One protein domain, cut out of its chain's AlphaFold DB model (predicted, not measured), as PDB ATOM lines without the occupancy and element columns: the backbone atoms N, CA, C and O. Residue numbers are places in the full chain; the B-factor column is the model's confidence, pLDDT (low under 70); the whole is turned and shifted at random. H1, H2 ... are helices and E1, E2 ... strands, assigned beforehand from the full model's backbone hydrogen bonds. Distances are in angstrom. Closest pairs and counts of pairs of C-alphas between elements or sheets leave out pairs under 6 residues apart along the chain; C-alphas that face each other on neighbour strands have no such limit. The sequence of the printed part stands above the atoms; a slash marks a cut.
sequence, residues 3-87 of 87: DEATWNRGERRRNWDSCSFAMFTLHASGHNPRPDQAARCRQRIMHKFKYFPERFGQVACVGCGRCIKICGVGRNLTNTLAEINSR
ATOM      1  N   ASP A   3       0.800 -53.990 -11.433       86.69
ATOM      2  CA  ASP A   3      -0.460 -54.382 -10.809       86.69
ATOM      3  C   ASP A   3      -0.815 -55.784 -11.322       86.69
ATOM      4  O   ASP A   3      -1.088 -55.970 -12.508       86.69
ATOM      5  N   GLU A   4      -0.768 -56.781 -10.438       87.50
ATOM      6  CA  GLU A   4      -1.253 -58.127 -10.741       87.50
ATOM      7  C   GLU A   4      -2.659 -58.275 -10.171       87.50
ATOM      8  O   GLU A   4      -2.878 -58.081  -8.974       87.50
ATOM      9  N   ALA A   5      -3.626 -58.583 -11.036       87.94
ATOM     10  CA  ALA A   5      -5.032 -58.640 -10.671       87.94
ATOM     11  C   ALA A   5      -5.686 -59.955 -11.101       87.94
ATOM     12  O   ALA A   5      -5.389 -60.534 -12.143       87.94
ATOM     13  N   THR A   6      -6.634 -60.388 -10.281       86.62
ATOM     14  CA  THR A   6      -7.654 -61.388 -10.601       86.62
ATOM     15  C   THR A   6      -9.026 -60.728 -10.450       86.62
ATOM     16  O   THR A   6      -9.124 -59.602  -9.965       86.62
ATOM     17  N   TRP A   7     -10.099 -61.415 -10.839       88.69
ATOM     18  CA  TRP A   7     -11.450 -60.841 -10.891       88.69
ATOM     19  C   TRP A   7     -11.960 -60.221  -9.570       88.69
ATOM     20  O   TRP A   7     -12.833 -59.362  -9.621       88.69
ATOM     21  N   ASN A   8     -11.427 -60.612  -8.401       91.56
ATOM     22  CA  ASN A   8     -11.840 -60.083  -7.091       91.56
ATOM     23  C   ASN A   8     -10.712 -59.548  -6.192       91.56
ATOM     24  O   ASN A   8     -10.976 -59.169  -5.053       91.56
ATOM     25  N   ARG A   9      -9.456 -59.533  -6.650       92.88
ATOM     26  CA  ARG A   9      -8.318 -59.035  -5.857       92.88
ATOM     27  C   ARG A   9      -7.199 -58.544  -6.761       92.88
ATOM     28  O   ARG A   9      -6.998 -59.101  -7.837       92.88
ATOM     29  N   GLY A  10      -6.430 -57.570  -6.289       91.94
ATOM     30  CA  GLY A  10      -5.215 -57.118  -6.958       91.94
ATOM     31  C   GLY A  10      -4.136 -56.718  -5.964       91.94
ATOM     32  O   GLY A  10      -4.437 -56.296  -4.846       91.94
ATOM     33  N   GLU A  11      -2.880 -56.859  -6.371       93.50
ATOM     34  CA  GLU A  11      -1.724 -56.464  -5.577       93.50
ATOM     35  C   GLU A  11      -0.687 -55.709  -6.410       93.50
ATOM     36  O   GLU A  11      -0.494 -55.954  -7.602       93.50
ATOM     37  N   ARG A  12       0.030 -54.798  -5.747       91.00
ATOM     38  CA  ARG A  12       1.157 -54.079  -6.342       91.00
ATOM     39  C   ARG A  12       2.454 -54.803  -6.044       91.00
ATOM     40  O   ARG A  12       2.923 -54.808  -4.904       91.00
ATOM     41  N   ARG A  13       3.090 -55.340  -7.081       89.00
ATOM     42  CA  ARG A  13       4.413 -55.966  -6.983       89.00
ATOM     43  C   ARG A  13       5.514 -55.005  -7.419       89.00
ATOM     44  O   ARG A  13       5.387 -54.228  -8.374       89.00
ATOM     45  N   ARG A  14       6.641 -55.043  -6.704       87.19
ATOM     46  CA  ARG A  14       7.888 -54.416  -7.154       87.19
ATOM     47  C   ARG A  14       8.709 -55.460  -7.892       87.19
ATOM     48  O   ARG A  14       9.228 -56.375  -7.266       87.19
ATOM     49  N   ASN A  15       8.864 -55.258  -9.194       81.88
ATOM     50  CA  ASN A  15       9.724 -56.078 -10.035       81.88
ATOM     51  C   ASN A  15      11.010 -55.322 -10.367       81.88
ATOM     52  O   ASN A  15      11.012 -54.090 -10.480       81.88
ATOM     53  N   TRP A  16      12.096 -56.073 -10.520       79.88
ATOM     54  CA  TRP A  16      13.354 -55.557 -11.036       79.88
ATOM     55  C   TRP A  16      13.205 -55.319 -12.535       79.88
ATOM     56  O   TRP A  16      13.142 -56.271 -13.306       79.88
ATOM     57  N   ASP A  17      13.151 -54.054 -12.943       81.06
ATOM     58  CA  ASP A  17      13.052 -53.674 -14.350       81.06
ATOM     59  C   ASP A  17      14.132 -52.651 -14.726       81.06
ATOM     60  O   ASP A  17      14.645 -51.899 -13.892       81.06
ATOM     61  N   SER A  18      14.537 -52.671 -15.991       81.50
ATOM     62  CA  SER A  18      15.610 -51.856 -16.537       81.50
ATOM     63  C   SER A  18      15.456 -51.718 -18.043       81.50
ATOM     64  O   SER A  18      15.182 -52.688 -18.747       81.50
ATOM     65  N   CYS A  19      15.811 -50.544 -18.572       84.50
ATOM     66  CA  CYS A  19      15.842 -50.292 -20.015       84.50
ATOM     67  C   CYS A  19      16.804 -51.201 -20.805       84.50
ATOM     68  O   CYS A  19      16.823 -51.181 -22.034       84.50
ATOM     69  N   SER A  20      17.636 -51.981 -20.107       85.00
ATOM     70  CA  SER A  20      18.546 -52.959 -20.709       85.00
ATOM     71  C   SER A  20      17.890 -54.320 -20.987       85.00
ATOM     72  O   SER A  20      18.507 -55.152 -21.660       85.00
ATOM     73  N   PHE A  21      16.684 -54.572 -20.471       88.69
ATOM     74  CA  PHE A  21      15.942 -55.810 -20.706       88.69
ATOM     75  C   PHE A  21      15.184 -55.768 -22.034       88.69
ATOM     76  O   PHE A  21      14.775 -54.707 -22.494       88.69
ATOM     77  N   ALA A  22      15.013 -56.933 -22.664       90.88
ATOM     78  CA  ALA A  22      14.337 -57.034 -23.960       90.88
ATOM     79  C   ALA A  22      12.866 -56.590 -23.878       90.88
ATOM     80  O   ALA A  22      12.386 -55.914 -24.783       90.88
ATOM     81  N   MET A  23      12.201 -56.909 -22.763       89.88
ATOM     82  CA  MET A  23      10.808 -56.544 -22.479       89.88
ATOM     83  C   MET A  23      10.566 -55.029 -22.513       89.88
ATOM     84  O   MET A  23       9.510 -54.602 -22.957       89.88
ATOM     85  N   PHE A  24      11.547 -54.210 -22.117       89.94
ATOM     86  CA  PHE A  24      11.382 -52.754 -22.052       89.94
ATOM     87  C   PHE A  24      11.073 -52.118 -23.417       89.94
ATOM     88  O   PHE A  24      10.382 -51.108 -23.490       89.94
ATOM     89  N   THR A  25      11.604 -52.684 -24.504       91.25
ATOM     90  CA  THR A  25      11.383 -52.184 -25.871       91.25
ATOM     91  C   THR A  25      10.506 -53.097 -26.713       91.25
ATOM     92  O   THR A  25      10.401 -52.884 -27.918       91.25
ATOM     93  N   LEU A  26       9.905 -54.127 -26.118       93.25
ATOM     94  CA  LEU A  26       9.015 -55.025 -26.835       93.25
ATOM     95  C   LEU A  26       7.661 -54.335 -27.026       93.25
ATOM     96  O   LEU A  26       6.982 -54.005 -26.058       93.25
ATOM     97  N   HIS A  27       7.285 -54.085 -28.276       93.62
ATOM     98  CA  HIS A  27       5.989 -53.500 -28.593       93.62
ATOM     99  C   HIS A  27       4.887 -54.560 -28.467       93.62
ATOM    100  O   HIS A  27       5.136 -55.751 -28.647       93.62
ATOM    101  N   ALA A  28       3.642 -54.124 -28.243       92.88
ATOM    102  CA  ALA A  28       2.485 -55.021 -28.162       92.88
ATOM    103  C   ALA A  28       2.253 -55.837 -29.451       92.88
ATOM    104  O   ALA A  28       1.694 -56.926 -29.394       92.88
ATOM    105  N   SER A  29       2.732 -55.351 -30.603       95.25
ATOM    106  CA  SER A  29       2.714 -56.087 -31.876       95.25
ATOM    107  C   SER A  29       3.731 -57.234 -31.957       95.25
ATOM    108  O   SER A  29       3.819 -57.898 -32.985       95.25
ATOM    109  N   GLY A  30       4.555 -57.436 -30.925       92.69
ATOM    110  CA  GLY A  30       5.657 -58.401 -30.918       92.69
ATOM    111  C   GLY A  30       6.945 -57.885 -31.570       92.69
ATOM    112  O   GLY A  30       7.996 -58.506 -31.427       92.69
ATOM    113  N   HIS A  31       6.912 -56.728 -32.239       95.31
ATOM    114  CA  HIS A  31       8.121 -56.116 -32.782       95.31
ATOM    115  C   HIS A  31       9.004 -55.556 -31.659       95.31
ATOM    116  O   HIS A  31       8.540 -54.819 -30.789       95.31
ATOM    117  N   ASN A  32      10.302 -55.855 -31.708       94.25
ATOM    118  CA  ASN A  32      11.289 -55.252 -30.823       94.25
ATOM    119  C   ASN A  32      12.349 -54.517 -31.655       94.25
ATOM    120  O   ASN A  32      13.149 -55.181 -32.312       94.25
ATOM    121  N   PRO A  33      12.425 -53.176 -31.595       92.19
ATOM    122  CA  PRO A  33      13.432 -52.412 -32.335       92.19
ATOM    123  C   PRO A  33      14.876 -52.702 -31.901       92.19
ATOM    124  O   PRO A  33      15.827 -52.311 -32.577       92.19
ATOM    125  N   ARG A  34      15.067 -53.315 -30.724       92.75
ATOM    126  CA  ARG A  34      16.377 -53.641 -30.143       92.75
ATOM    127  C   ARG A  34      16.354 -55.071 -29.579       92.75
ATOM    128  O   ARG A  34      16.389 -55.236 -28.351       92.75
ATOM    129  N   PRO A  35      16.310 -56.100 -30.452       90.75
ATOM    130  CA  PRO A  35      16.212 -57.497 -30.029       90.75
ATOM    131  C   PRO A  35      17.506 -57.978 -29.360       90.75
ATOM    132  O   PRO A  35      17.461 -58.713 -28.370       90.75
ATOM    133  N   ASP A  36      18.657 -57.457 -29.791       93.25
ATOM    134  CA  ASP A  36      19.963 -57.858 -29.275       93.25
ATOM    135  C   ASP A  36      20.386 -57.081 -28.030       93.25
ATOM    136  O   ASP A  36      20.175 -55.868 -27.893       93.25
ATOM    137  N   GLN A  37      21.092 -57.767 -27.130       88.62
ATOM    138  CA  GLN A  37      21.658 -57.136 -25.939       88.62
ATOM    139  C   GLN A  37      22.662 -56.034 -26.301       88.62
ATOM    140  O   GLN A  37      22.655 -54.975 -25.673       88.62
ATOM    141  N   ALA A  38      23.469 -56.237 -27.348       90.25
ATOM    142  CA  ALA A  38      24.421 -55.243 -27.837       90.25
ATOM    143  C   ALA A  38      23.725 -53.939 -28.268       90.25
ATOM    144  O   ALA A  38      24.171 -52.848 -27.905       90.25
ATOM    145  N   ALA A  39      22.583 -54.033 -28.959       92.69
ATOM    146  CA  ALA A  39      21.811 -52.865 -29.379       92.69
ATOM    147  C   ALA A  39      21.249 -52.076 -28.184       92.69
ATOM    148  O   ALA A  39      21.291 -50.844 -28.180       92.69
ATOM    149  N   ARG A  40      20.785 -52.771 -27.137       91.62
ATOM    150  CA  ARG A  40      20.322 -52.141 -25.887       91.62
ATOM    151  C   ARG A  40      21.469 -51.501 -25.097       91.62
ATOM    152  O   ARG A  40      21.322 -50.383 -24.601       91.62
ATOM    153  N   CYS A  41      22.629 -52.157 -25.023       89.31
ATOM    154  CA  CYS A  41      23.841 -51.587 -24.420       89.31
ATOM    155  C   CYS A  41      24.276 -50.306 -25.137       89.31
ATOM    156  O   CYS A  41      24.474 -49.277 -24.488       89.31
ATOM    157  N   ARG A  42      24.351 -50.347 -26.472       91.69
ATOM    158  CA  ARG A  42      24.668 -49.182 -27.302       91.69
ATOM    159  C   ARG A  42      23.684 -48.044 -27.044       91.69
ATOM    160  O   ARG A  42      24.115 -46.919 -26.818       91.69
ATOM    161  N   GLN A  43      22.382 -48.336 -26.995       92.75
ATOM    162  CA  GLN A  43      21.357 -47.333 -26.700       92.75
ATOM    163  C   GLN A  43      21.584 -46.654 -25.346       92.75
ATOM    164  O   GLN A  43      21.449 -45.438 -25.248       92.75
ATOM    165  N   ARG A  44      21.951 -47.408 -24.304       91.06
ATOM    166  CA  ARG A  44      22.220 -46.849 -22.970       91.06
ATOM    167  C   ARG A  44      23.372 -45.843 -22.982       91.06
ATOM    168  O   ARG A  44      23.283 -44.828 -22.294       91.06
ATOM    169  N   ILE A  45      24.435 -46.131 -23.733       91.88
ATOM    170  CA  ILE A  45      25.590 -45.234 -23.885       91.88
ATOM    171  C   ILE A  45      25.185 -44.021 -24.726       91.88
ATOM    172  O   ILE A  45      25.282 -42.889 -24.258       91.88
ATOM    173  N   MET A  46      24.629 -44.243 -25.918       93.12
ATOM    174  CA  MET A  46      24.241 -43.165 -26.831       93.12
ATOM    175  C   MET A  46      23.216 -42.214 -26.215       93.12
ATOM    176  O   MET A  46      23.355 -41.003 -26.331       93.12
ATOM    177  N   HIS A  47      22.227 -42.727 -25.482       92.06
ATOM    178  CA  HIS A  47      21.253 -41.886 -24.793       92.06
ATOM    179  C   HIS A  47      21.902 -40.993 -23.730       92.06
ATOM    180  O   HIS A  47      21.384 -39.926 -23.441       92.06
ATOM    181  N   LYS A  48      23.019 -41.401 -23.120       92.69
ATOM    182  CA  LYS A  48      23.690 -40.592 -22.094       92.69
ATOM    183  C   LYS A  48      24.682 -39.590 -22.666       92.69
ATOM    184  O   LYS A  48      24.754 -38.479 -22.148       92.69
ATOM    185  N   PHE A  49      25.421 -39.991 -23.699       93.62
ATOM    186  CA  PHE A  49      26.615 -39.282 -24.166       93.62
ATOM    187  C   PHE A  49      26.517 -38.744 -25.595       93.62
ATOM    188  O   PHE A  49      27.393 -37.993 -25.998       93.62
ATOM    189  N   LYS A  50      25.469 -39.090 -26.354       94.00
ATOM    190  CA  LYS A  50      25.254 -38.592 -27.718       94.00
ATOM    191  C   LYS A  50      23.904 -37.895 -27.865       94.00
ATOM    192  O   LYS A  50      23.852 -36.680 -27.954       94.00
ATOM    193  N   TYR A  51      22.807 -38.643 -27.778       95.38
ATOM    194  CA  TYR A  51      21.470 -38.129 -28.094       95.38
ATOM    195  C   TYR A  51      20.982 -37.064 -27.114       95.38
ATOM    196  O   TYR A  51      20.334 -36.102 -27.510       95.38
ATOM    197  N   PHE A  52      21.264 -37.237 -25.821       96.25
ATOM    198  CA  PHE A  52      20.852 -36.257 -24.820       96.25
ATOM    199  C   PHE A  52      21.693 -34.971 -24.906       96.25
ATOM    200  O   PHE A  52      21.085 -33.903 -24.938       96.25
ATOM    201  N   PRO A  53      23.031 -35.034 -25.074       96.44
ATOM    202  CA  PRO A  53      23.825 -33.863 -25.450       96.44
ATOM    203  C   PRO A  53      23.375 -33.175 -26.739       96.44
ATOM    204  O   PRO A  53      23.203 -31.964 -26.733       96.44
ATOM    205  N   GLU A  54      23.123 -33.920 -27.818       97.38
ATOM    206  CA  GLU A  54      22.662 -33.357 -29.099       97.38
ATOM    207  C   GLU A  54      21.331 -32.607 -28.951       97.38
ATOM    208  O   GLU A  54      21.116 -31.587 -29.598       97.38
ATOM    209  N   ARG A  55      20.435 -33.095 -28.085       97.19
ATOM    210  CA  ARG A  55      19.101 -32.513 -27.903       97.19
ATOM    211  C   ARG A  55      19.039 -31.402 -26.853       97.19
ATOM    212  O   ARG A  55      18.218 -30.502 -26.988       97.19
ATOM    213  N   PHE A  56      19.842 -31.493 -25.795       97.06
ATOM    214  CA  PHE A  56      19.715 -30.641 -24.605       97.06
ATOM    215  C   PHE A  56      21.016 -29.934 -24.203       97.06
ATOM    216  O   PHE A  56      21.038 -29.226 -23.199       97.06
ATOM    217  N   GLY A  57      22.110 -30.133 -24.940       96.12
ATOM    218  CA  GLY A  57      23.409 -29.508 -24.672       96.12
ATOM    219  C   GLY A  57      24.113 -30.012 -23.408       96.12
ATOM    220  O   GLY A  57      25.068 -29.391 -22.955       96.12
ATOM    221  N   GLN A  58      23.650 -31.111 -22.805       95.19
ATOM    222  CA  GLN A  58      24.176 -31.623 -21.536       95.19
ATOM    223  C   GLN A  58      24.343 -33.141 -21.561       95.19
ATOM    224  O   GLN A  58      23.611 -33.849 -22.243       95.19
ATOM    225  N   VAL A  59      25.287 -33.669 -20.782       94.12
ATOM    226  CA  VAL A  59      25.486 -35.117 -20.623       94.12
ATOM    227  C   VAL A  59      24.530 -35.659 -19.559       94.12
ATOM    228  O   VAL A  59      24.533 -35.212 -18.418       94.12
ATOM    229  N   ALA A  60      23.752 -36.697 -19.884       92.94
ATOM    230  CA  ALA A  60      22.798 -37.322 -18.949       92.94
ATOM    231  C   ALA A  60      23.454 -38.313 -17.956       92.94
ATOM    232  O   ALA A  60      22.808 -39.211 -17.394       92.94
ATOM    233  N   CYS A  61      24.765 -38.204 -17.762       92.56
ATOM    234  CA  CYS A  61      25.532 -38.947 -16.776       92.56
ATOM    235  C   CYS A  61      26.137 -37.963 -15.775       92.56
ATOM    236  O   CYS A  61      26.994 -37.170 -16.137       92.56
ATOM    237  N   VAL A  62      25.721 -38.066 -14.514       92.38
ATOM    238  CA  VAL A  62      26.183 -37.197 -13.414       92.38
ATOM    239  C   VAL A  62      27.271 -37.846 -12.547       92.38
ATOM    240  O   VAL A  62      27.534 -37.399 -11.442       92.38
ATOM    241  N   GLY A  63      27.847 -38.973 -12.981       90.12
ATOM    242  CA  GLY A  63      28.904 -39.655 -12.218       90.12
ATOM    243  C   GLY A  63      28.446 -40.370 -10.937       90.12
ATOM    244  O   GLY A  63      29.271 -40.759 -10.124       90.12
ATOM    245  N   CYS A  64      27.147 -40.621 -10.749       91.62
ATOM    246  CA  CYS A  64      26.609 -41.185  -9.499       91.62
ATOM    247  C   CYS A  64      27.003 -42.646  -9.176       91.62
ATOM    248  O   CYS A  64      26.512 -43.201  -8.194       91.62
ATOM    249  N   GLY A  65      27.782 -43.326 -10.026       88.62
ATOM    250  CA  GLY A  65      28.267 -44.700  -9.798       88.62
ATOM    251  C   GLY A  65      27.197 -45.804  -9.752       88.62
ATOM    252  O   GLY A  65      27.518 -46.989  -9.656       88.62
ATOM    253  N   ARG A  66      25.906 -45.463  -9.867       87.50
ATOM    254  CA  ARG A  66      24.792 -46.421  -9.736       87.50
ATOM    255  C   ARG A  66      24.808 -47.520 -10.795       87.50
ATOM    256  O   ARG A  66      24.328 -48.622 -10.546       87.50
ATOM    257  N   CYS A  67      25.370 -47.220 -11.963       86.06
ATOM    258  CA  CYS A  67      25.557 -48.191 -13.031       86.06
ATOM    259  C   CYS A  67      26.492 -49.339 -12.644       86.06
ATOM    260  O   CYS A  67      26.258 -50.427 -13.146       86.06
ATOM    261  N   ILE A  68      27.475 -49.112 -11.771       88.44
ATOM    262  CA  ILE A  68      28.425 -50.128 -11.297       88.44
ATOM    263  C   ILE A  68      27.831 -50.843 -10.082       88.44
ATOM    264  O   ILE A  68      27.700 -52.061 -10.084       88.44
ATOM    265  N   LYS A  69      27.368 -50.074  -9.085       87.69
ATOM    266  CA  LYS A  69      26.893 -50.605  -7.793       87.69
ATOM    267  C   LYS A  69      25.713 -51.577  -7.906       87.69
ATOM    268  O   LYS A  69      25.629 -52.515  -7.127       87.69
ATOM    269  N   ILE A  70      24.777 -51.327  -8.826       84.12
ATOM    270  CA  ILE A  70      23.540 -52.125  -8.964       84.12
ATOM    271  C   ILE A  70      23.677 -53.207 -10.048       84.12
ATOM    272  O   ILE A  70      22.796 -54.049 -10.212       84.12
ATOM    273  N   CYS A  71      24.753 -53.207 -10.839       83.00
ATOM    274  CA  CYS A  71      24.834 -54.134 -11.959       83.00
ATOM    275  C   CYS A  71      25.065 -55.573 -11.485       83.00
ATOM    276  O   CYS A  71      26.175 -55.924 -11.109       83.00
ATOM    277  N   GLY A  72      24.052 -56.432 -11.633       78.44
ATOM    278  CA  GLY A  72      24.163 -57.862 -11.314       78.44
ATOM    279  C   GLY A  72      25.146 -58.659 -12.184       78.44
ATOM    280  O   GLY A  72      25.374 -59.825 -11.908       78.44
ATOM    281  N   VAL A  73      25.725 -58.051 -13.228       83.00
ATOM    282  CA  VAL A  73      26.714 -58.686 -14.124       83.00
ATOM    283  C   VAL A  73      28.032 -57.905 -14.217       83.00
ATOM    284  O   VAL A  73      28.817 -58.136 -15.128       83.00
ATOM    285  N   GLY A  74      28.258 -56.916 -13.343       80.81
ATOM    286  CA  GLY A  74      29.540 -56.196 -13.272       80.81
ATOM    287  C   GLY A  74      29.882 -55.279 -14.458       80.81
ATOM    288  O   GLY A  74      31.033 -54.882 -14.613       80.81
ATOM    289  N   ARG A  75      28.916 -54.900 -15.308       80.62
ATOM    290  CA  ARG A  75      29.175 -53.976 -16.431       80.62
ATOM    291  C   ARG A  75      29.483 -52.563 -15.939       80.62
ATOM    292  O   ARG A  75      28.645 -51.936 -15.287       80.62
ATOM    293  N   ASN A  76      30.625 -52.026 -16.365       86.88
ATOM    294  CA  ASN A  76      31.046 -50.665 -16.059       86.88
ATOM    295  C   ASN A  76      30.989 -49.748 -17.294       86.88
ATOM    296  O   ASN A  76      31.716 -49.941 -18.263       86.88
ATOM    297  N   LEU A  77      30.152 -48.708 -17.217       87.31
ATOM    298  CA  LEU A  77      30.021 -47.704 -18.274       87.31
ATOM    299  C   LEU A  77      31.299 -46.876 -18.483       87.31
ATOM    300  O   LEU A  77      31.571 -46.508 -19.618       87.31
ATOM    301  N   THR A  78      32.060 -46.563 -17.428       87.00
ATOM    302  CA  THR A  78      33.274 -45.737 -17.566       87.00
ATOM    303  C   THR A  78      34.355 -46.474 -18.342       87.00
ATOM    304  O   THR A  78      34.993 -45.873 -19.197       87.00
ATOM    305  N   ASN A  79      34.505 -47.779 -18.102       88.75
ATOM    306  CA  ASN A  79      35.481 -48.609 -18.810       88.75
ATOM    307  C   ASN A  79      35.143 -48.682 -20.301       88.75
ATOM    308  O   ASN A  79      35.995 -48.414 -21.137       88.75
ATOM    309  N   THR A  80      33.872 -48.931 -20.636       88.69
ATOM    310  CA  THR A  80      33.435 -48.952 -22.038       88.69
ATOM    311  C   THR A  80      33.645 -47.604 -22.734       88.69
ATOM    312  O   THR A  80      33.992 -47.571 -23.906       88.69
ATOM    313  N   LEU A  81      33.446 -46.480 -22.038       90.06
ATOM    314  CA  LEU A  81      33.722 -45.156 -22.610       90.06
ATOM    315  C   LEU A  81      35.217 -44.922 -22.831       90.06
ATOM    316  O   LEU A  81      35.586 -44.362 -23.858       90.06
ATOM    317  N   ALA A  82      36.064 -45.360 -21.898       90.75
ATOM    318  CA  ALA A  82      37.511 -45.273 -22.050       90.75
ATOM    319  C   ALA A  82      37.992 -46.072 -23.274       90.75
ATOM    320  O   ALA A  82      38.756 -45.543 -24.072       90.75
ATOM    321  N   GLU A  83      37.471 -47.288 -23.475       90.94
ATOM    322  CA  GLU A  83      37.765 -48.124 -24.652       90.94
ATOM    323  C   GLU A  83      37.299 -47.496 -25.975       90.94
ATOM    324  O   GLU A  83      37.941 -47.671 -27.010       90.94
ATOM    325  N   ILE A  84      36.168 -46.781 -25.966       88.62
ATOM    326  CA  ILE A  84      35.668 -46.072 -27.152       88.62
ATOM    327  C   ILE A  84      36.557 -44.868 -27.475       88.62
ATOM    328  O   ILE A  84      36.829 -44.638 -28.647       88.62
ATOM    329  N   ASN A  85      37.017 -44.127 -26.463       87.31
ATOM    330  CA  ASN A  85      37.886 -42.960 -26.649       87.31
ATOM    331  C   ASN A  85      39.335 -43.324 -27.004       87.31
ATOM    332  O   ASN A  85      40.058 -42.472 -27.508       87.31
ATOM    333  N   SER A  86      39.783 -44.545 -26.701       85.94
ATOM    334  CA  SER A  86      41.133 -45.014 -27.041       85.94
ATOM    335  C   SER A  86      41.273 -45.515 -28.482       85.94
ATOM    336  O   SER A  86      42.338 -46.007 -28.846       85.94
ATOM    337  N   ARG A  87      40.195 -45.472 -29.268       63.97
ATOM    338  CA  ARG A  87      40.177 -45.815 -30.693       63.97
ATOM    339  C   ARG A  87      40.134 -44.550 -31.530       63.97
ATOM    340  O   ARG A  87      40.765 -44.578 -32.606       63.97
TER     341      ARG A  87
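Overview. This is residues 3 to 87 of the 87 residues of the protein "4Fe-4S ferredoxin-type domain-containing protein" of Phycisphaerae bacterium (UniProt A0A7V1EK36). A small two-stranded hairpin, E1 and E2, makes one end of an elongated model, with residues 5 to 10 sticking out, and a drawn-out link leads from it to a loose group of five helices, in which no helix touches another. H2, the longest helix, lies nearest the middle, H3 continues in nearly the same direction, and H5 points away at the far end from the hairpin. The printed part has 85 residues, in the order E1, E2, H1, H2, H3, H4, H5; the two strands are antiparallel and the class is mostly helix. The whole is loose, with a radius of gyration of the C-alphas of 16.7 A and spans of 58 by 30 by 27 A.

Along the chain. E1 is residues 3 to 6, beginning at C-alpha 3 (-0.460, -54.382, -10.809), and E2 is residues 9 to 13, 13.1 A long. H1 is residues 22 to 25. H2, residues 37 to 49, is 18.6 A long, and H3 is residues 51 to 56. H4 is residues 66 to 69. H5, residues 77 to 85, is 12.4 A long and ends at C-alpha 85 (37.886, -42.960, -26.649).

Arrangement. E1 and E2 form a hairpin at 157 degrees, with N 4 and O 11 within hydrogen-bond range at 3.0 A. H2 is close to but not clearly touching H1, H3 and H5; the closest C-alphas are Ala 22 and Gln 37 at 7.6 A, Met 46 and Phe 52 at 8.0 A, and Ile 45 and Leu 77 at 7.6 A. H2 and H3 run the same way at a shallow tilt of 25 degrees, while H2 and H5 are about perpendicular at 82 degrees. H4 is close to but not clearly touching H5, with the C-alphas of Cys 67 and Leu 77 closest at 6.9 A, and is apart from H2. Every O i to N i+4 pair is within hydrogen-bond range in H3 and H5, and 8 of 9 in H2; H1 and H4 are too short for one.

Size, cuts and confidence. The C-alphas of Asn 8 and Arg 87, the two farthest apart, are 58.9 A from each other. The printed part has no cut, and the link from H1 to H2 is long, with 11 residues. Residues 69 to 74 and 82 to 87 also stand free. The mean pLDDT of the printed part is 89.6, and residue 87 is under 70.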